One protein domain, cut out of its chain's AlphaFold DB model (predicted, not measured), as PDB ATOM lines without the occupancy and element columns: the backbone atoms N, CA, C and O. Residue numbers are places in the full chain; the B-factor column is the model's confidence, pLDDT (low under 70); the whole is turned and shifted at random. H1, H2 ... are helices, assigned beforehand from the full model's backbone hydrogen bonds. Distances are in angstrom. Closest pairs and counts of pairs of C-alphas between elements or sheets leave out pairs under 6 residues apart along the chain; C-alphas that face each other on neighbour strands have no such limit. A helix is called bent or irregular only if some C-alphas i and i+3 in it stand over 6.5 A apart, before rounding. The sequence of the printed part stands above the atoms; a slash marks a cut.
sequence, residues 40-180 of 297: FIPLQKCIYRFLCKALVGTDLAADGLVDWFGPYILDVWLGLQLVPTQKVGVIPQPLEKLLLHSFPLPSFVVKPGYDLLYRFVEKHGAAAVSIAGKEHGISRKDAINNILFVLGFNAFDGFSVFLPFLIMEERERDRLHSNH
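AT A GLANCE: This is residues 40 to 180 of the 297 residues of an uncharacterized protein of Oryza meyeriana var. granulata (UniProt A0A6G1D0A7). A long, nearly straight helix, H6, runs across a loose group of crossed helices: H1 and H4 pack on it, and H2 packs on both H1 and H4. H5 packs on H6a at one end of H6, residues 165 to 180 stick out at the other, and H3 sits away from H6 at the far end of H2. The 141 printed residues include six named helices, H1 to H6 in chain order, and no named strand; the class is all helix. The whole is loose, with a radius of gyration of the C-alphas of 18.3 A and spans of 52 by 48 by 31 A.

HOW THE PARTS SIT: H1, residues 40 to 56, touches H2, residues 64 to 85, about perpendicular at 80 degrees; their closest C-alphas, Tyr 48 and Pro 71, are 6.3 A apart. H2 is irregular, with C-alphas 68 and 71 7.4 A apart, and has a kink of 44 degrees near residue 71. With residues 83 to 85 alone, H2 touches H3, residues 93 to 101, the closest C-alphas being Pro 84 and His 101 at 4.8 A. H2 also touches H4, residues 111 to 124, at a steep tilt of 53 degrees, opposite ways, closest at the C-alphas of Ile 73 and Gly 113, 5.6 A. H6, residues 140 to 175, was assigned as one helix by its hydrogen bonds but is bent, with C-alphas 154 and 157 6.5 A apart; its arms, H6a up to residue 154 and H6b from 157, stand at 22 degrees. H4 and H6a touch at 70.1 degrees, only just about perpendicular, closest at the C-alphas of Val 121 and Ile 144, 6.3 A. H5, residues 126 to 136, touches H6a, closest at the C-alphas of Val 129 and Ala 143, 5.6 A. H1 touches H6b, closest at the C-alphas of Gln 44 and Ser 160, 5.8 A. H3 and H6a are apart. Every O i to N i+4 pair is within hydrogen-bond range in H1, H3, H4, H5 and H6a; H2 has 13 of 18 and H6b 14 of 15.

IN THESE COORDINATES: H1 begins at C-alpha 40 (-4.943, -4.629, 24.715) and is 23.3 A long. H2 is 33.1 A, H3 10.4 A, H4 19.7 A and H5 14.8 A. H6a is 20.0 A and H6b 28.2 A, ending at C-alpha 175 (14.327, -9.005, 32.731).

THE WHOLE: The farthest C-alphas, Gly 137 and His 177, are 55.0 A apart. The printed part has no cut and no long link. Its mean pLDDT is 79.7; residues 61 to 62, 85 to 88, 165 to 166 and 168 to 180 are under 70.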
ATOM      1  N   PHE A  40      -4.786  -5.522  25.866       77.69
ATOM      2  CA  PHE A  40      -4.943  -4.629  24.715       77.69
ATOM      3  C   PHE A  40      -6.333  -3.977  24.660       77.69
ATOM      4  O   PHE A  40      -6.442  -2.754  24.650       77.69
ATOM      5  N   ILE A  41      -7.397  -4.785  24.719       82.56
ATOM      6  CA  ILE A  41      -8.783  -4.294  24.652       82.56
ATOM      7  C   ILE A  41      -9.136  -3.421  25.877       82.56
ATOM      8  O   ILE A  41      -9.641  -2.310  25.688       82.56
ATOM      9  N   PRO A  42      -8.854  -3.840  27.133       87.44
ATOM     10  CA  PRO A  42      -9.059  -2.979  28.300       87.44
ATOM     11  C   PRO A  42      -8.287  -1.656  28.232       87.44
ATOM     12  O   PRO A  42      -8.818  -0.613  28.618       87.44
ATOM     13  N   LEU A  43      -7.053  -1.685  27.722       85.69
ATOM     14  CA  LEU A  43      -6.204  -0.506  27.594       85.69
ATOM     15  C   LEU A  43      -6.746   0.469  26.546       85.69
ATOM     16  O   LEU A  43      -6.901   1.645  26.862       85.69
ATOM     17  N   GLN A  44      -7.119  -0.001  25.350       86.19
ATOM     18  CA  GLN A  44      -7.767   0.844  24.340       86.19
ATOM     19  C   GLN A  44      -9.049   1.486  24.880       86.19
ATOM     20  O   GLN A  44      -9.262   2.686  24.708       86.19
ATOM     21  N   LYS A  45      -9.879   0.733  25.612       89.75
ATOM     22  CA  LYS A  45     -11.095   1.286  26.228       89.75
ATOM     23  C   LYS A  45     -10.778   2.360  27.273       89.75
ATOM     24  O   LYS A  45     -11.466   3.377  27.339       89.75
ATOM     25  N   CYS A  46      -9.731   2.161  28.072       91.38
ATOM     26  CA  CYS A  46      -9.252   3.157  29.029       91.38
ATOM     27  C   CYS A  46      -8.773   4.438  28.326       91.38
ATOM     28  O   CYS A  46      -9.215   5.531  28.682       91.38
ATOM     29  N   ILE A  47      -7.943   4.300  27.286       89.12
ATOM     30  CA  ILE A  47      -7.435   5.412  26.465       89.12
ATOM     31  C   ILE A  47      -8.598   6.204  25.873       89.12
ATOM     32  O   ILE A  47      -8.664   7.420  26.038       89.12
ATOM     33  N   TYR A  48      -9.544   5.519  25.233       91.69
ATOM     34  CA  TYR A  48     -10.715   6.154  24.640       91.69
ATOM     35  C   TYR A  48     -11.512   6.969  25.662       91.69
ATOM     36  O   TYR A  48     -11.834   8.135  25.417       91.69
ATOM     37  N   ARG A  49     -11.781   6.382  26.836       92.31
ATOM     38  CA  ARG A  49     -12.515   7.054  27.914       92.31
ATOM     39  C   ARG A  49     -11.795   8.285  28.435       92.31
ATOM     40  O   ARG A  49     -12.410   9.340  28.592       92.31
ATOM     41  N   PHE A  50     -10.494   8.154  28.667       92.31
ATOM     42  CA  PHE A  50      -9.647   9.260  29.085       92.31
ATOM     43  C   PHE A  50      -9.675  10.401  28.061       92.31
ATOM     44  O   PHE A  50      -9.911  11.549  28.435       92.31
ATOM     45  N   LEU A  51      -9.506  10.097  26.772       90.88
ATOM     46  CA  LEU A  51      -9.485  11.103  25.712       90.88
ATOM     47  C   LEU A  51     -10.840  11.785  25.519       90.88
ATOM     48  O   LEU A  51     -10.879  12.999  25.337       90.88
ATOM     49  N   CYS A  52     -11.954  11.056  25.616       91.69
ATOM     50  CA  CYS A  52     -13.280  11.674  25.571       91.69
ATOM     51  C   CYS A  52     -13.494  12.627  26.752       91.69
ATOM     52  O   CYS A  52     -13.984  13.742  26.569       91.69
ATOM     53  N   LYS A  53     -13.044  12.248  27.951       90.12
ATOM     54  CA  LYS A  53     -13.090  13.135  29.115       90.12
ATOM     55  C   LYS A  53     -12.195  14.365  28.942       90.12
ATOM     56  O   LYS A  53     -12.622  15.462  29.283       90.12
ATOM     57  N   ALA A  54     -10.992  14.200  28.397       89.56
ATOM     58  CA  ALA A  54     -10.019  15.279  28.235       89.56
ATOM     59  C   ALA A  54     -10.364  16.258  27.097       89.56
ATOM     60  O   ALA A  54     -10.217  17.464  27.267       89.56
ATOM     61  N   LEU A  55     -10.814  15.751  25.944       85.69
ATOM     62  CA  LEU A  55     -11.047  16.545  24.730       85.69
ATOM     63  C   LEU A  55     -12.500  17.014  24.588       85.69
ATOM     64  O   LEU A  55     -12.745  18.112  24.093       85.69
ATOM     65  N   VAL A  56     -13.465  16.186  25.000       89.19
ATOM     66  CA  VAL A  56     -14.905  16.479  24.867       89.19
ATOM     67  C   VAL A  56     -15.492  16.975  26.191       89.19
ATOM     68  O   VAL A  56     -16.489  17.691  26.184       89.19
ATOM     69  N   GLY A  57     -14.862  16.663  27.329       84.81
ATOM     70  CA  GLY A  57     -15.267  17.175  28.641       84.81
ATOM     71  C   GLY A  57     -16.392  16.387  29.313       84.81
ATOM     72  O   GLY A  57     -17.008  16.896  30.246       84.81
ATOM     73  N   THR A  58     -16.682  15.159  28.866       81.19
ATOM     74  CA  THR A  58     -17.758  14.328  29.435       81.19
ATOM     75  C   THR A  58     -17.251  12.979  29.917       81.19
ATOM     76  O   THR A  58     -16.373  12.370  29.306       81.19
ATOM     77  N   ASP A  59     -17.847  12.490  31.002       78.44
ATOM     78  CA  ASP A  59     -17.733  11.087  31.381       78.44
ATOM     79  C   ASP A  59     -18.671  10.259  30.490       78.44
ATOM     80  O   ASP A  59     -19.852  10.585  30.339       78.44
ATOM     81  N   LEU A  60     -18.134   9.219  29.854       77.25
ATOM     82  CA  LEU A  60     -18.858   8.356  28.916       77.25
ATOM     83  C   LEU A  60     -19.830   7.395  29.608       77.25
ATOM     84  O   LEU A  60     -20.621   6.745  28.930       77.25
ATOM     85  N   ALA A  61     -19.830   7.336  30.944       67.50
ATOM     86  CA  ALA A  61     -20.744   6.487  31.708       67.50
ATOM     87  C   ALA A  61     -22.237   6.730  31.389       67.50
ATOM     88  O   ALA A  61     -23.054   5.833  31.583       67.50
ATOM     89  N   ALA A  62     -22.595   7.919  30.885       63.41
ATOM     90  CA  ALA A  62     -23.967   8.282  30.523       63.41
ATOM     91  C   ALA A  62     -24.362   7.949  29.065       63.41
ATOM     92  O   ALA A  62     -25.548   8.018  28.741       63.41
ATOM     93  N   ASP A  63     -23.412   7.595  28.189       80.19
ATOM     94  CA  ASP A  63     -23.664   7.267  26.776       80.19
ATOM     95  C   ASP A  63     -23.125   5.869  26.444       80.19
ATOM     96  O   ASP A  63     -22.026   5.690  25.917       80.19
ATOM     97  N   GLY A  64     -23.909   4.847  26.806       84.12
ATOM     98  CA  GLY A  64     -23.480   3.447  26.733       84.12
ATOM     99  C   GLY A  64     -23.163   2.948  25.320       84.12
ATOM    100  O   GLY A  64     -22.320   2.066  25.166       84.12
ATOM    101  N   LEU A  65     -23.790   3.515  24.282       88.38
ATOM    102  CA  LEU A  65     -23.486   3.156  22.893       88.38
ATOM    103  C   LEU A  65     -22.114   3.684  22.479       88.38
ATOM    104  O   LEU A  65     -21.317   2.940  21.909       88.38
ATOM    105  N   VAL A  66     -21.829   4.948  22.791       90.50
ATOM    106  CA  VAL A  66     -20.546   5.579  22.478       90.50
ATOM    107  C   VAL A  66     -19.423   4.961  23.315       90.50
ATOM    108  O   VAL A  66     -18.364   4.653  22.777       90.50
ATOM    109  N   ASP A  67     -19.660   4.679  24.599       90.31
ATOM    110  CA  ASP A  67     -18.680   4.018  25.472       90.31
ATOM    111  C   ASP A  67     -18.293   2.611  24.991       90.31
ATOM    112  O   ASP A  67     -17.142   2.183  25.119       90.31
ATOM    113  N   TRP A  68     -19.266   1.866  24.463       86.94
ATOM    114  CA  TRP A  68     -19.049   0.489  24.038       86.94
ATOM    115  C   TRP A  68     -18.466   0.394  22.628       86.94
ATOM    116  O   TRP A  68     -17.486  -0.318  22.417       86.94
ATOM    117  N   PHE A  69     -19.056   1.107  21.667       89.56
ATOM    118  CA  PHE A  69     -18.701   0.994  20.252       89.56
ATOM    119  C   PHE A  69     -17.709   2.055  19.778       89.56
ATOM    120  O   PHE A  69     -17.122   1.886  18.714       89.56
ATOM    121  N   GLY A  70     -17.486   3.125  20.541       91.31
ATOM    122  CA  GLY A  70     -16.628   4.240  20.147       91.31
ATOM    123  C   GLY A  70     -15.216   3.840  19.705       91.31
ATOM    124  O   GLY A  70     -14.839   4.207  18.592       91.31
ATOM    125  N   PRO A  71     -14.462   3.043  20.490       90.25
ATOM    126  CA  PRO A  71     -13.136   2.569  20.084       90.25
ATOM    127  C   PRO A  71     -13.168   1.802  18.754       90.25
ATOM    128  O   PRO A  71     -12.379   2.079  17.861       90.25
ATOM    129  N   TYR A  72     -14.146   0.905  18.588       89.88
ATOM    130  CA  TYR A  72     -14.314   0.120  17.364       89.88
ATOM    131  C   TYR A  72     -14.650   0.996  16.148       89.88
ATOM    132  O   TYR A  72     -14.111   0.796  15.063       89.88
ATOM    133  N   ILE A  73     -15.524   1.991  16.322       88.50
ATOM    134  CA  ILE A  73     -15.857   2.952  15.265       88.50
ATOM    135  C   ILE A  73     -14.608   3.729  14.843       88.50
ATOM    136  O   ILE A  73     -14.403   3.923  13.646       88.50
ATOM    137  N   LEU A  74     -13.777   4.158  15.803       87.88
ATOM    138  CA  LEU A  74     -12.511   4.823  15.510       87.88
ATOM    139  C   LEU A  74     -11.561   3.893  14.751       87.88
ATOM    140  O   LEU A  74     -11.066   4.299  13.709       87.88
ATOM    141  N   ASP A  75     -11.378   2.644  15.181       85.38
ATOM    142  CA  ASP A  75     -10.520   1.681  14.475       85.38
ATOM    143  C   ASP A  75     -10.968   1.459  13.019       85.38
ATOM    144  O   ASP A  75     -10.145   1.468  12.102       85.38
ATOM    145  N   VAL A  76     -12.277   1.323  12.770       83.69
ATOM    146  CA  VAL A  76     -12.823   1.200  11.405       83.69
ATOM    147  C   VAL A  76     -12.607   2.491  10.609       83.69
ATOM    148  O   VAL A  76     -12.183   2.443   9.452       83.69
ATOM    149  N   TRP A  77     -12.864   3.653  11.214       86.12
ATOM    150  CA  TRP A  77     -12.671   4.962  10.584       86.12
ATOM    151  C   TRP A  77     -11.209   5.231  10.219       86.12
ATOM    152  O   TRP A  77     -10.932   5.742   9.132       86.12
ATOM    153  N   LEU A  78     -10.269   4.860  11.086       81.00
ATOM    154  CA  LEU A  78      -8.837   4.955  10.821       81.00
ATOM    155  C   LEU A  78      -8.388   3.932   9.788       81.00
ATOM    156  O   LEU A  78      -7.657   4.283   8.864       81.00
ATOM    157  N   GLY A  79      -8.857   2.691   9.902       77.75
ATOM    158  CA  GLY A  79      -8.555   1.626   8.955       77.75
ATOM    159  C   GLY A  79      -8.880   2.046   7.525       77.75
ATOM    160  O   GLY A  79      -8.022   1.958   6.653       77.75
ATOM    161  N   LEU A  80     -10.065   2.614   7.286       79.31
ATOM    162  CA  LEU A  80     -10.452   3.096   5.955       79.31
ATOM    163  C   LEU A  80      -9.546   4.220   5.415       79.31
ATOM    164  O   LEU A  80      -9.391   4.336   4.202       79.31
ATOM    165  N   GLN A  81      -8.932   5.026   6.284       77.94
ATOM    166  CA  GLN A  81      -8.001   6.089   5.883       77.94
ATOM    167  C   GLN A  81      -6.582   5.567   5.636       77.94
ATOM    168  O   GLN A  81      -5.886   6.050   4.746       77.94
ATOM    169  N   LEU A  82      -6.137   4.584   6.422       74.00
ATOM    170  CA  LEU A  82      -4.763   4.090   6.386       74.00
ATOM    171  C   LEU A  82      -4.572   2.949   5.388       74.00
ATOM    172  O   LEU A  82      -3.513   2.872   4.768       74.00
ATOM    173  N   VAL A  83      -5.574   2.090   5.192       76.44
ATOM    174  CA  VAL A  83      -5.495   0.901   4.325       76.44
ATOM    175  C   VAL A  83      -4.962   1.208   2.918       76.44
ATOM    176  O   VAL A  83      -4.064   0.485   2.483       76.44
ATOM    177  N   PRO A  84      -5.383   2.290   2.228       73.31
ATOM    178  CA  PRO A  84      -4.839   2.620   0.910       73.31
ATOM    179  C   PRO A  84      -3.334   2.910   0.883       73.31
ATOM    180  O   PRO A  84      -2.695   2.813  -0.161       73.31
ATOM    181  N   THR A  85      -2.750   3.249   2.032       65.44
ATOM    182  CA  THR A  85      -1.324   3.574   2.172       65.44
ATOM    183  C   THR A  85      -0.483   2.398   2.673       65.44
ATOM    184  O   THR A  85       0.746   2.489   2.676       65.44
ATOM    185  N   GLN A  86      -1.116   1.302   3.110       65.75
ATOM    186  CA  GLN A  86      -0.444   0.164   3.739       65.75
ATOM    187  C   GLN A  86      -0.443  -1.073   2.849       65.75
ATOM    188  O   GLN A  86      -1.415  -1.366   2.160       65.75
ATOM    189  N   LYS A  87       0.631  -1.866   2.937       69.62
ATOM    190  CA  LYS A  87       0.588  -3.260   2.485       69.62
ATOM    191  C   LYS A  87      -0.145  -4.083   3.533       69.62
ATOM    192  O   LYS A  87       0.399  -4.330   4.608       69.62
ATOM    193  N   VAL A  88      -1.369  -4.473   3.202       68.12
ATOM    194  CA  VAL A  88      -2.269  -5.214   4.085       68.12
ATOM    195  C   VAL A  88      -2.044  -6.704   3.968       68.12
ATOM    196  O   VAL A  88      -2.394  -7.378   4.913       68.12
ATOM    197  N   GLY A  89      -1.506  -7.231   2.854       73.50
ATOM    198  CA  GLY A  89      -1.023  -8.613   2.642       73.50
ATOM    199  C   GLY A  89      -1.936  -9.788   3.038       73.50
ATOM    200  O   GLY A  89      -1.485 -10.932   3.037       73.50
ATOM    201  N   VAL A  90      -3.178  -9.527   3.442       73.38
ATOM    202  CA  VAL A  90      -4.182 -10.537   3.812       73.38
ATOM    203  C   VAL A  90      -4.825 -11.134   2.556       73.38
ATOM    204  O   VAL A  90      -5.318 -12.259   2.581       73.38
ATOM    205  N   ILE A  91      -4.801 -10.395   1.445       78.75
ATOM    206  CA  ILE A  91      -5.375 -10.796   0.160       78.75
ATOM    207  C   ILE A  91      -4.287 -10.889  -0.921       78.75
ATOM    208  O   ILE A  91      -3.264 -10.212  -0.819       78.75
ATOM    209  N   PRO A  92      -4.473 -11.720  -1.967       84.50
ATOM    210  CA  PRO A  92      -3.498 -11.851  -3.047       84.50
ATOM    211  C   PRO A  92      -3.142 -10.497  -3.671       84.50
ATOM    212  O   PRO A  92      -4.032  -9.695  -3.949       84.50
ATOM    213  N   GLN A  93      -1.856 -10.266  -3.961       82.50
ATOM    214  CA  GLN A  93      -1.357  -8.960  -4.425       82.50
ATOM    215  C   GLN A  93      -2.143  -8.313  -5.583       82.50
ATOM    216  O   GLN A  93      -2.314  -7.094  -5.545       82.50
ATOM    217  N   PRO A  94      -2.614  -9.042  -6.618       83.75
ATOM    218  CA  PRO A  94      -3.414  -8.422  -7.676       83.75
ATOM    219  C   PRO A  94      -4.721  -7.824  -7.141       83.75
ATOM    220  O   PRO A  94      -5.102  -6.721  -7.526       83.75
ATOM    221  N   LEU A  95      -5.370  -8.532  -6.216       81.06
ATOM    222  CA  LEU A  95      -6.616  -8.109  -5.590       81.06
ATOM    223  C   LEU A  95      -6.379  -6.997  -4.559       81.06
ATOM    224  O   LEU A  95      -7.176  -6.070  -4.480       81.06
ATOM    225  N   GLU A  96      -5.264  -7.050  -3.826       79.94
ATOM    226  CA  GLU A  96      -4.838  -5.989  -2.902       79.94
ATOM    227  C   GLU A  96      -4.688  -4.649  -3.621       79.94
ATOM    228  O   GLU A  96      -5.287  -3.650  -3.225       79.94
ATOM    229  N   LYS A  97      -3.955  -4.654  -4.739       78.56
ATOM    230  CA  LYS A  97      -3.746  -3.456  -5.554       78.56
ATOM    231  C   LYS A  97      -5.061  -2.908  -6.099       78.56
ATOM    232  O   LYS A  97      -5.271  -1.699  -6.063       78.56
ATOM    233  N   LEU A  98      -5.940  -3.783  -6.588       82.06
ATOM    234  CA  LEU A  98      -7.214  -3.381  -7.181       82.06
ATOM    235  C   LEU A  98      -8.201  -2.824  -6.146       82.06
ATOM    236  O   LEU A  98      -8.806  -1.786  -6.385       82.06
ATOM    237  N   LEU A  99      -8.382  -3.501  -5.009       78.69
ATOM    238  CA  LEU A  99      -9.435  -3.152  -4.052       78.69
ATOM    239  C   LEU A  99      -9.006  -2.105  -3.027       78.69
ATOM    240  O   LEU A  99      -9.836  -1.305  -2.610       78.69
ATOM    241  N   LEU A 100      -7.746  -2.136  -2.590       77.81
ATOM    242  CA  LEU A 100      -7.287  -1.307  -1.476       77.81
ATOM    243  C   LEU A 100      -6.456  -0.113  -1.944       77.81
ATOM    244  O   LEU A 100      -6.490   0.919  -1.287       77.81
ATOM    245  N   HIS A 101      -5.729  -0.225  -3.066       74.62
ATOM    246  CA  HIS A 101      -4.787   0.817  -3.516       74.62
ATOM    247  C   HIS A 101      -5.217   1.573  -4.782       74.62
ATOM    248  O   HIS A 101      -4.590   2.576  -5.106       74.62
ATOM    249  N   SER A 102      -6.255   1.121  -5.502       75.94
ATOM    250  CA  SER A 102      -6.693   1.756  -6.765       75.94
ATOM    251  C   SER A 102      -7.912   2.668  -6.626       75.94
ATOM    252  O   SER A 102      -8.048   3.605  -7.408       75.94
ATOM    253  N   PHE A 103      -8.801   2.416  -5.659       78.00
ATOM    254  CA  PHE A 103     -10.046   3.172  -5.497       78.00
ATOM    255  C   PHE A 103     -10.236   3.655  -4.055       78.00
ATOM    256  O   PHE A 103      -9.840   2.949  -3.124       78.00
ATOM    257  N   PRO A 104     -10.874   4.824  -3.846       74.31
ATOM    258  CA  PRO A 104     -11.285   5.258  -2.516       74.31
ATOM    259  C   PRO A 104     -12.192   4.213  -1.868       74.31
ATOM    260  O   PRO A 104     -13.147   3.736  -2.486       74.31
ATOM    261  N   LEU A 105     -11.913   3.875  -0.609       78.75
ATOM    262  CA  LEU A 105     -12.756   2.937   0.120       78.75
ATOM    263  C   LEU A 105     -14.124   3.571   0.425       78.75
ATOM    264  O   LEU A 105     -14.205   4.761   0.745       78.75
ATOM    265  N   PRO A 106     -15.213   2.791   0.348       79.38
ATOM    266  CA  PRO A 106     -16.559   3.311   0.528       79.38
ATOM    267  C   PRO A 106     -16.781   3.868   1.942       79.38
ATOM    268  O   PRO A 106     -16.854   3.127   2.923       79.38
ATOM    269  N   SER A 107     -16.983   5.183   2.046       78.44
ATOM    270  CA  SER A 107     -17.210   5.874   3.324       78.44
ATOM    271  C   SER A 107     -18.544   5.516   3.991       78.44
ATOM    272  O   SER A 107     -18.692   5.683   5.204       78.44
ATOM    273  N   PHE A 108     -19.510   4.971   3.240       83.44
ATOM    274  CA  PHE A 108     -20.805   4.559   3.791       83.44
ATOM    275  C   PHE A 108     -20.681   3.457   4.854       83.44
ATOM    276  O   PHE A 108     -21.569   3.337   5.693       83.44
ATOM    277  N   VAL A 109     -19.581   2.693   4.858       82.12
ATOM    278  CA  VAL A 109     -19.312   1.640   5.851       82.12
ATOM    279  C   VAL A 109     -19.146   2.226   7.252       82.12
ATOM    280  O   VAL A 109     -19.662   1.678   8.221       82.12
ATOM    281  N   VAL A 110     -18.455   3.361   7.366       85.81
ATOM    282  CA  VAL A 110     -18.180   4.002   8.658       85.81
ATOM    283  C   VAL A 110     -19.151   5.127   8.987       85.81
ATOM    284  O   VAL A 110     -19.276   5.510  10.147       85.81
ATOM    285  N   LYS A 111     -19.878   5.638   7.990       86.19
ATOM    286  CA  LYS A 111     -20.759   6.796   8.139       86.19
ATOM    287  C   LYS A 111     -21.729   6.705   9.332       86.19
ATOM    288  O   LYS A 111     -21.754   7.665  10.096       86.19
ATOM    289  N   PRO A 112     -22.473   5.606   9.571       90.19
ATOM    290  CA  PRO A 112     -23.382   5.534  10.717       90.19
ATOM    291  C   PRO A 112     -22.660   5.646  12.067       90.19
ATOM    292  O   PRO A 112     -23.141   6.324  12.974       90.19
ATOM    293  N   GLY A 113     -21.490   5.011  12.191       89.19
ATOM    294  CA  GLY A 113     -20.660   5.098  13.392       89.19
ATOM    295  C   GLY A 113     -20.038   6.484  13.562       89.19
ATOM    296  O   GLY A 113     -20.054   7.044  14.654       89.19
ATOM    297  N   TYR A 114     -19.548   7.081  12.476       90.38
ATOM    298  CA  TYR A 114     -19.021   8.442  12.498       90.38
ATOM    299  C   TYR A 114     -20.101   9.456  12.897       90.38
ATOM    300  O   TYR A 114     -19.859  10.299  13.754       90.38
ATOM    301  N   ASP A 115     -21.314   9.334  12.350       93.00
ATOM    302  CA  ASP A 115     -22.452  10.193  12.693       93.00
ATOM    303  C   ASP A 115     -22.854  10.031  14.179       93.00
ATOM    304  O   ASP A 115     -23.260  11.005  14.818       93.00
ATOM    305  N   LEU A 116     -22.699   8.831  14.761       93.75
ATOM    306  CA  LEU A 116     -22.882   8.600  16.201       93.75
ATOM    307  C   LEU A 116     -21.855   9.389  17.030       93.75
ATOM    308  O   LEU A 116     -22.239  10.117  17.946       93.75
ATOM    309  N   LEU A 117     -20.567   9.295  16.684       93.19
ATOM    310  CA  LEU A 117     -19.500  10.047  17.359       93.19
ATOM    311  C   LEU A 117     -19.642  11.562  17.159       93.19
ATOM    312  O   LEU A 117     -19.398  12.340  18.081       93.19
ATOM    313  N   TYR A 118     -20.090  11.987  15.980       94.00
ATOM    314  CA  TYR A 118     -20.379  13.384  15.673       94.00
ATOM    315  C   TYR A 118     -21.440  13.940  16.611       94.00
ATOM    316  O   TYR A 118     -21.196  14.943  17.276       94.00
ATOM    317  N   ARG A 119     -22.591  13.265  16.728       94.19
ATOM    318  CA  ARG A 119     -23.677  13.686  17.627       94.19
ATOM    319  C   ARG A 119     -23.241  13.697  19.088       94.19
ATOM    320  O   ARG A 119     -23.670  14.558  19.851       94.19
ATOM    321  N   PHE A 120     -22.371  12.769  19.477       93.62
ATOM    322  CA  PHE A 120     -21.780  12.753  20.808       93.62
ATOM    323  C   PHE A 120     -20.954  14.019  21.086       93.62
ATOM    324  O   PHE A 120     -21.221  14.723  22.061       93.62
ATOM    325  N   VAL A 121     -20.004  14.362  20.210       92.50
ATOM    326  CA  VAL A 121     -19.194  15.587  20.355       92.50
ATOM    327  C   VAL A 121     -20.064  16.836  20.234       92.50
ATOM    328  O   VAL A 121     -19.879  17.796  20.977       92.50
ATOM    329  N   GLU A 122     -21.053  16.818  19.351       93.00
ATOM    330  CA  GLU A 122     -22.015  17.900  19.172       93.00
ATOM    331  C   GLU A 122     -22.799  18.207  20.458       93.00
ATOM    332  O   GLU A 122     -23.035  19.376  20.779       93.00
ATOM    333  N   LYS A 123     -23.199  17.154  21.179       92.25
ATOM    334  CA  LYS A 123     -23.990  17.225  22.408       92.25
ATOM    335  C   LYS A 123     -23.144  17.577  23.630       92.25
ATOM    336  O   LYS A 123     -23.586  18.365  24.462       92.25
ATOM    337  N   HIS A 124     -21.952  16.997  23.752       92.12
ATOM    338  CA  HIS A 124     -21.145  17.076  24.972       92.12
ATOM    339  C   HIS A 124     -19.963  18.052  24.869       92.12
ATOM    340  O   HIS A 124     -19.604  18.687  25.855       92.12
ATOM    341  N   GLY A 125     -19.406  18.254  23.674       89.19
ATOM    342  CA  GLY A 125     -18.225  19.084  23.415       89.19
ATOM    343  C   GLY A 125     -18.506  20.577  23.242       89.19
ATOM    344  O   GLY A 125     -17.708  21.280  22.622       89.19
ATOM    345  N   ALA A 126     -19.630  21.089  23.756       87.75
ATOM    346  CA  ALA A 126     -20.085  22.460  23.502       87.75
ATOM    347  C   ALA A 126     -19.049  23.530  23.894       87.75
ATOM    348  O   ALA A 126     -18.911  24.532  23.192       87.75
ATOM    349  N   ALA A 127     -18.291  23.307  24.973       85.62
ATOM    350  CA  ALA A 127     -17.226  24.213  25.398       85.62
ATOM    351  C   ALA A 127     -16.096  24.296  24.354       85.62
ATOM    352  O   ALA A 127     -15.790  25.387  23.871       85.62
ATOM    353  N   ALA A 128     -15.540  23.151  23.942       81.19
ATOM    354  CA  ALA A 128     -14.474  23.079  22.940       81.19
ATOM    355  C   ALA A 128     -14.925  23.637  21.577       81.19
ATOM    356  O   ALA A 128     -14.218  24.418  20.939       81.19
ATOM    357  N   VAL A 129     -16.149  23.306  21.162       86.25
ATOM    358  CA  VAL A 129     -16.754  23.812  19.923       86.25
ATOM    359  C   VAL A 129     -16.989  25.327  19.987       86.25
ATOM    360  O   VAL A 129     -16.757  26.031  19.003       86.25
ATOM    361  N   SER A 130     -17.409  25.863  21.140       86.00
ATOM    362  CA  SER A 130     -17.616  27.306  21.306       86.00
ATOM    363  C   SER A 130     -16.311  28.095  21.220       86.00
ATOM    364  O   SER A 130     -16.355  29.225  20.735       86.00
ATOM    365  N   ILE A 131     -15.190  27.547  21.694       79.81
ATOM    366  CA  ILE A 131     -13.870  28.190  21.588       79.81
ATOM    367  C   ILE A 131     -13.485  28.319  20.111       79.81
ATOM    368  O   ILE A 131     -13.179  29.412  19.642       79.81
ATOM    369  N   ALA A 132     -13.622  27.232  19.345       75.50
ATOM    370  CA  ALA A 132     -13.357  27.221  17.908       75.50
ATOM    371  C   ALA A 132     -14.200  28.256  17.134       75.50
ATOM    372  O   ALA A 132     -13.701  28.921  16.226       75.50
ATOM    373  N   GLY A 133     -15.465  28.446  17.514       76.88
ATOM    374  CA  GLY A 133     -16.311  29.482  16.922       76.88
ATOM    375  C   GLY A 133     -15.901  30.902  17.322       76.88
ATOM    376  O   GLY A 133     -15.732  31.757  16.458       76.88
ATOM    377  N   LYS A 134     -15.729  31.161  18.625       79.69
ATOM    378  CA  LYS A 134     -15.529  32.518  19.166       79.69
ATOM    379  C   LYS A 134     -14.131  33.075  18.923       79.69
ATOM    380  O   LYS A 134     -14.000  34.237  18.563       79.69
ATOM    381  N   GLU A 135     -13.104  32.266  19.148       82.50
ATOM    382  CA  GLU A 135     -11.708  32.721  19.105       82.50
ATOM    383  C   GLU A 135     -11.088  32.547  17.725       82.50
ATOM    384  O   GLU A 135     -10.102  33.196  17.377       82.50
ATOM    385  N   HIS A 136     -11.666  31.654  16.927       72.31
ATOM    386  CA  HIS A 136     -11.082  31.252  15.664       72.31
ATOM    387  C   HIS A 136     -12.034  31.478  14.480       72.31
ATOM    388  O   HIS A 136     -11.558  31.555  13.356       72.31
ATOM    389  N   GLY A 137     -13.344  31.650  14.665       79.38
ATOM    390  CA  GLY A 137     -14.276  31.802  13.538       79.38
ATOM    391  C   GLY A 137     -14.464  30.509  12.734       79.38
ATOM    392  O   GLY A 137     -14.758  30.550  11.544       79.38
ATOM    393  N   ILE A 138     -14.241  29.349  13.359       77.12
ATOM    394  CA  ILE A 138     -14.469  28.034  12.746       77.12
ATOM    395  C   ILE A 138     -15.960  27.698  12.849       77.12
ATOM    396  O   ILE A 138     -16.574  27.888  13.901       77.12
ATOM    397  N   SER A 139     -16.546  27.167  11.771       82.44
ATOM    398  CA  SER A 139     -17.939  26.723  11.804       82.44
ATOM    399  C   SER A 139     -18.128  25.602  12.831       82.44
ATOM    400  O   SER A 139     -17.233  24.795  13.085       82.44
ATOM    401  N   ARG A 140     -19.326  25.504  13.410       87.25
ATOM    402  CA  ARG A 140     -19.645  24.442  14.375       87.25
ATOM    403  C   ARG A 140     -19.384  23.046  13.802       87.25
ATOM    404  O   ARG A 140     -18.851  22.189  14.501       87.25
ATOM    405  N   LYS A 141     -19.729  22.838  12.529       86.44
ATOM    406  CA  LYS A 141     -19.540  21.560  11.837       86.44
ATOM    407  C   LYS A 141     -18.059  21.202  11.719       86.44
ATOM    408  O   LYS A 141     -17.685  20.082  12.060       86.44
ATOM    409  N   ASP A 142     -17.231  22.154  11.303       79.00
ATOM    410  CA  ASP A 142     -15.794  21.927  11.114       79.00
ATOM    411  C   ASP A 142     -15.073  21.767  12.451       79.00
ATOM    412  O   ASP A 142     -14.166  20.948  12.574       79.00
ATOM    413  N   ALA A 143     -15.510  22.490  13.486       82.00
ATOM    414  CA  ALA A 143     -14.992  22.328  14.838       82.00
ATOM    415  C   ALA A 143     -15.220  20.903  15.365       82.00
ATOM    416  O   ALA A 143     -14.287  20.283  15.868       82.00
ATOM    417  N   ILE A 144     -16.432  20.361  15.202       85.75
ATOM    418  CA  ILE A 144     -16.760  18.992  15.628       85.75
ATOM    419  C   ILE A 144     -15.921  17.965  14.861       85.75
ATOM    420  O   ILE A 144     -15.316  17.088  15.479       85.75
ATOM    421  N   ASN A 145     -15.829  18.095  13.535       85.81
ATOM    422  CA  ASN A 145     -15.028  17.187  12.711       85.81
ATOM    423  C   ASN A 145     -13.536  17.236  13.084       85.81
ATOM    424  O   ASN A 145     -12.893  16.191  13.158       85.81
ATOM    425  N   ASN A 146     -12.996  18.420  13.387       83.56
ATOM    426  CA  ASN A 146     -11.614  18.569  13.844       83.56
ATOM    427  C   ASN A 146     -11.387  17.938  15.222       83.56
ATOM    428  O   ASN A 146     -10.382  17.261  15.421       83.56
ATOM    429  N   ILE A 147     -12.318  18.106  16.165       83.56
ATOM    430  CA  ILE A 147     -12.238  17.449  17.478       83.56
ATOM    431  C   ILE A 147     -12.251  15.927  17.310       83.56
ATOM    432  O   ILE A 147     -11.440  15.243  17.930       83.56
ATOM    433  N   LEU A 148     -13.116  15.390  16.443       86.69
ATOM    434  CA  LEU A 148     -13.139  13.960  16.128       86.69
ATOM    435  C   LEU A 148     -11.840  13.482  15.484       86.69
ATOM    436  O   LEU A 148     -11.352  12.406  15.825       86.69
ATOM    437  N   PHE A 149     -11.256  14.284  14.594       84.12
ATOM    438  CA  PHE A 149      -9.971  13.973  13.983       84.12
ATOM    439  C   PHE A 149      -8.847  13.922  15.025       84.12
ATOM    440  O   PHE A 149      -8.068  12.973  15.050       84.12
ATOM    441  N   VAL A 150      -8.796  14.899  15.937       82.19
ATOM    442  CA  VAL A 150      -7.826  14.912  17.040       82.19
ATOM    443  C   VAL A 150      -8.037  13.711  17.963       82.19
ATOM    444  O   VAL A 150      -7.073  13.033  18.311       82.19
ATOM    445  N   LEU A 151      -9.288  13.423  18.327       85.94
ATOM    446  CA  LEU A 151      -9.645  12.298  19.184       85.94
ATOM    447  C   LEU A 151      -9.213  10.965  18.564       85.94
ATOM    448  O   LEU A 151      -8.541  10.190  19.233       85.94
ATOM    449  N   GLY A 152      -9.584  10.709  17.309       82.38
ATOM    450  CA  GLY A 152      -9.340   9.434  16.639       82.38
ATOM    451  C   GLY A 152      -7.924   9.283  16.093       82.38
ATOM    452  O   GLY A 152      -7.212   8.357  16.468       82.38
ATOM    453  N   PHE A 153      -7.522  10.188  15.202       77.19
ATOM    454  CA  PHE A 153      -6.301  10.053  14.408       77.19
ATOM    455  C   PHE A 153      -5.053  10.525  15.160       77.19
ATOM    456  O   PHE A 153      -4.027   9.855  15.137       77.19
ATOM    457  N   ASN A 154      -5.130  11.662  15.861       77.19
ATOM    458  CA  ASN A 154      -3.946  12.218  16.531       77.19
ATOM    459  C   ASN A 154      -3.679  11.555  17.890       77.19
ATOM    460  O   ASN A 154      -2.524  11.341  18.258       77.19
ATOM    461  N   ALA A 155      -4.737  11.279  18.657       81.50
ATOM    462  CA  ALA A 155      -4.616  10.823  20.034       81.50
ATOM    463  C   ALA A 155      -4.871   9.318  20.183       81.50
ATOM    464  O   ALA A 155      -3.962   8.593  20.584       81.50
ATOM    465  N   PHE A 156      -6.082   8.838  19.883       85.94
ATOM    466  CA  PHE A 156      -6.477   7.456  20.164       85.94
ATOM    467  C   PHE A 156      -5.563   6.433  19.480       85.94
ATOM    468  O   PHE A 156      -5.090   5.522  20.157       85.94
ATOM    469  N   ASP A 157      -5.237   6.625  18.202       80.19
ATOM    470  CA  ASP A 157      -4.277   5.782  17.473       80.19
ATOM    471  C   ASP A 157      -2.885   5.803  18.105       80.19
ATOM    472  O   ASP A 157      -2.348   4.771  18.512       80.19
ATOM    473  N   GLY A 158      -2.333   7.007  18.285       73.00
ATOM    474  CA  GLY A 158      -0.997   7.198  18.838       73.00
ATOM    475  C   GLY A 158      -0.839   6.529  20.201       73.00
ATOM    476  O   GLY A 158       0.114   5.780  20.414       73.00
ATOM    477  N   PHE A 159      -1.798   6.725  21.108       78.31
ATOM    478  CA  PHE A 159      -1.777   6.099  22.432       78.31
ATOM    479  C   PHE A 159      -2.035   4.589  22.395       78.31
ATOM    480  O   PHE A 159      -1.419   3.865  23.181       78.31
ATOM    481  N   SER A 160      -2.887   4.105  21.484       78.56
ATOM    482  CA  SER A 160      -3.171   2.669  21.321       78.56
ATOM    483  C   SER A 160      -1.955   1.880  20.846       78.56
ATOM    484  O   SER A 160      -1.855   0.690  21.127       78.56
ATOM    485  N   VAL A 161      -0.998   2.533  20.185       71.12
ATOM    486  CA  VAL A 161       0.293   1.936  19.811       71.12
ATOM    487  C   VAL A 161       1.357   2.188  20.880       71.12
ATOM    488  O   VAL A 161       2.131   1.292  21.221       71.12
ATOM    489  N   PHE A 162       1.402   3.404  21.424       71.94
ATOM    490  CA  PHE A 162       2.472   3.864  22.310       71.94
ATOM    491  C   PHE A 162       2.454   3.186  23.677       71.94
ATOM    492  O   PHE A 162       3.491   2.745  24.166       71.94
ATOM    493  N   LEU A 163       1.283   3.083  24.304       75.62
ATOM    494  CA  LEU A 163       1.192   2.560  25.666       75.62
ATOM    495  C   LEU A 163       1.505   1.057  25.748       75.62
ATOM    496  O   LEU A 163       2.284   0.679  26.623       75.62
ATOM    497  N   PRO A 164       1.006   0.187  24.842       72.62
ATOM    498  CA  PRO A 164       1.450  -1.203  24.810       72.62
ATOM    499  C   PRO A 164       2.955  -1.353  24.600       72.62
ATOM    500  O   PRO A 164       3.553  -2.246  25.197       72.62
ATOM    501  N   PHE A 165       3.559  -0.485  23.780       67.12
ATOM    502  CA  PHE A 165       4.999  -0.484  23.548       67.12
ATOM    503  C   PHE A 165       5.779  -0.206  24.841       67.12
ATOM    504  O   PHE A 165       6.645  -1.003  25.195       67.12
ATOM    505  N   LEU A 166       5.420   0.846  25.587       66.19
ATOM    506  CA  LEU A 166       6.064   1.156  26.870       66.19
ATOM    507  C   LEU A 166       5.967  -0.004  27.869       66.19
ATOM    508  O   LEU A 166       6.941  -0.334  28.538       66.19
ATOM    509  N   ILE A 167       4.801  -0.651  27.950       70.38
ATOM    510  CA  ILE A 167       4.585  -1.797  28.849       70.38
ATOM    511  C   ILE A 167       5.492  -2.976  28.468       70.38
ATOM    512  O   ILE A 167       6.023  -3.666  29.340       70.38
ATOM    513  N   MET A 168       5.667  -3.226  27.168       64.00
ATOM    514  CA  MET A 168       6.545  -4.292  26.681       64.00
ATOM    515  C   MET A 168       8.017  -3.990  26.952       64.00
ATOM    516  O   MET A 168       8.748  -4.886  27.365       64.00
ATOM    517  N   GLU A 169       8.446  -2.747  26.760       61.19
ATOM    518  CA  GLU A 169       9.826  -2.343  27.019       61.19
ATOM    519  C   GLU A 169      10.184  -2.432  28.507       61.19
ATOM    520  O   GLU A 169      11.224  -2.989  28.854       61.19
ATOM    521  N   GLU A 170       9.293  -1.975  29.388       59.34
ATOM    522  CA  GLU A 170       9.480  -2.056  30.840       59.34
ATOM    523  C   GLU A 170       9.661  -3.508  31.306       59.34
ATOM    524  O   GLU A 170      10.552  -3.825  32.095       59.34
ATOM    525  N   ARG A 171       8.862  -4.426  30.749       60.25
ATOM    526  CA  ARG A 171       8.957  -5.860  31.039       60.25
ATOM    527  C   ARG A 171      10.306  -6.449  30.625       60.25
ATOM    528  O   ARG A 171      10.849  -7.306  31.321       60.25
ATOM    529  N   GLU A 172      10.829  -6.026  29.481       54.66
ATOM    530  CA  GLU A 172      12.133  -6.473  28.990       54.66
ATOM    531  C   GLU A 172      13.292  -5.810  29.759       54.66
ATOM    532  O   GLU A 172      14.335  -6.437  29.948       54.66
ATOM    533  N   ARG A 173      13.100  -4.597  30.297       53.41
ATOM    534  CA  ARG A 173      14.055  -3.909  31.182       53.41
ATOM    535  C   ARG A 173      14.222  -4.631  32.521       53.41
ATOM    536  O   ARG A 173      15.354  -4.882  32.933       53.41
ATOM    537  N   ASP A 174      13.119  -5.015  33.164       55.72
ATOM    538  CA  ASP A 174      13.150  -5.748  34.440       55.72
ATOM    539  C   ASP A 174      13.772  -7.147  34.277       55.72
ATOM    540  O   ASP A 174      14.415  -7.663  35.190       55.72
ATOM    541  N   ARG A 175      13.664  -7.740  33.081       53.59
ATOM    542  CA  ARG A 175      14.327  -9.005  32.731       53.59
ATOM    543  C   ARG A 175      15.841  -8.896  32.540       53.59
ATOM    544  O   ARG A 175      16.507  -9.927  32.596       53.59
ATOM    545  N   LEU A 176      16.390  -7.699  32.302       48.59
ATOM    546  CA  LEU A 176      17.780  -7.534  31.858       48.59
ATOM    547  C   LEU A 176      18.739  -6.884  32.873       48.59
ATOM    548  O   LEU A 176      19.888  -6.669  32.502       48.59
ATOM    549  N   HIS A 177      18.326  -6.572  34.114       49.06
ATOM    550  CA  HIS A 177      19.191  -6.062  35.207       49.06
ATOM    551  C   HIS A 177      20.364  -5.165  34.738       49.06
ATOM    552  O   HIS A 177      21.528  -5.428  35.038       49.06
ATOM    553  N   SER A 178      20.096  -4.111  33.960       41.25
ATOM    554  CA  SER A 178      21.165  -3.230  33.472       41.25
ATOM    555  C   SER A 178      20.908  -1.771  33.836       41.25
ATOM    556  O   SER A 178      19.890  -1.181  33.484       41.25
ATOM    557  N   ASN A 179      21.871  -1.196  34.563       39.72
ATOM    558  CA  ASN A 179      21.940   0.217  34.925       39.72
ATOM    559  C   ASN A 179      22.216   1.059  33.673       39.72
ATOM    560  O   ASN A 179      23.365   1.379  33.379       39.72
ATOM    561  N   HIS A 180      21.177   1.430  32.931       41.72
ATOM    562  CA  HIS A 180      21.275   2.475  31.914       41.72
ATOM    563  C   HIS A 180      20.174   3.508  32.133       41.72
ATOM    564  O   HIS A 180      19.041   3.370  31.689       41.72
TER     565      HIS A 180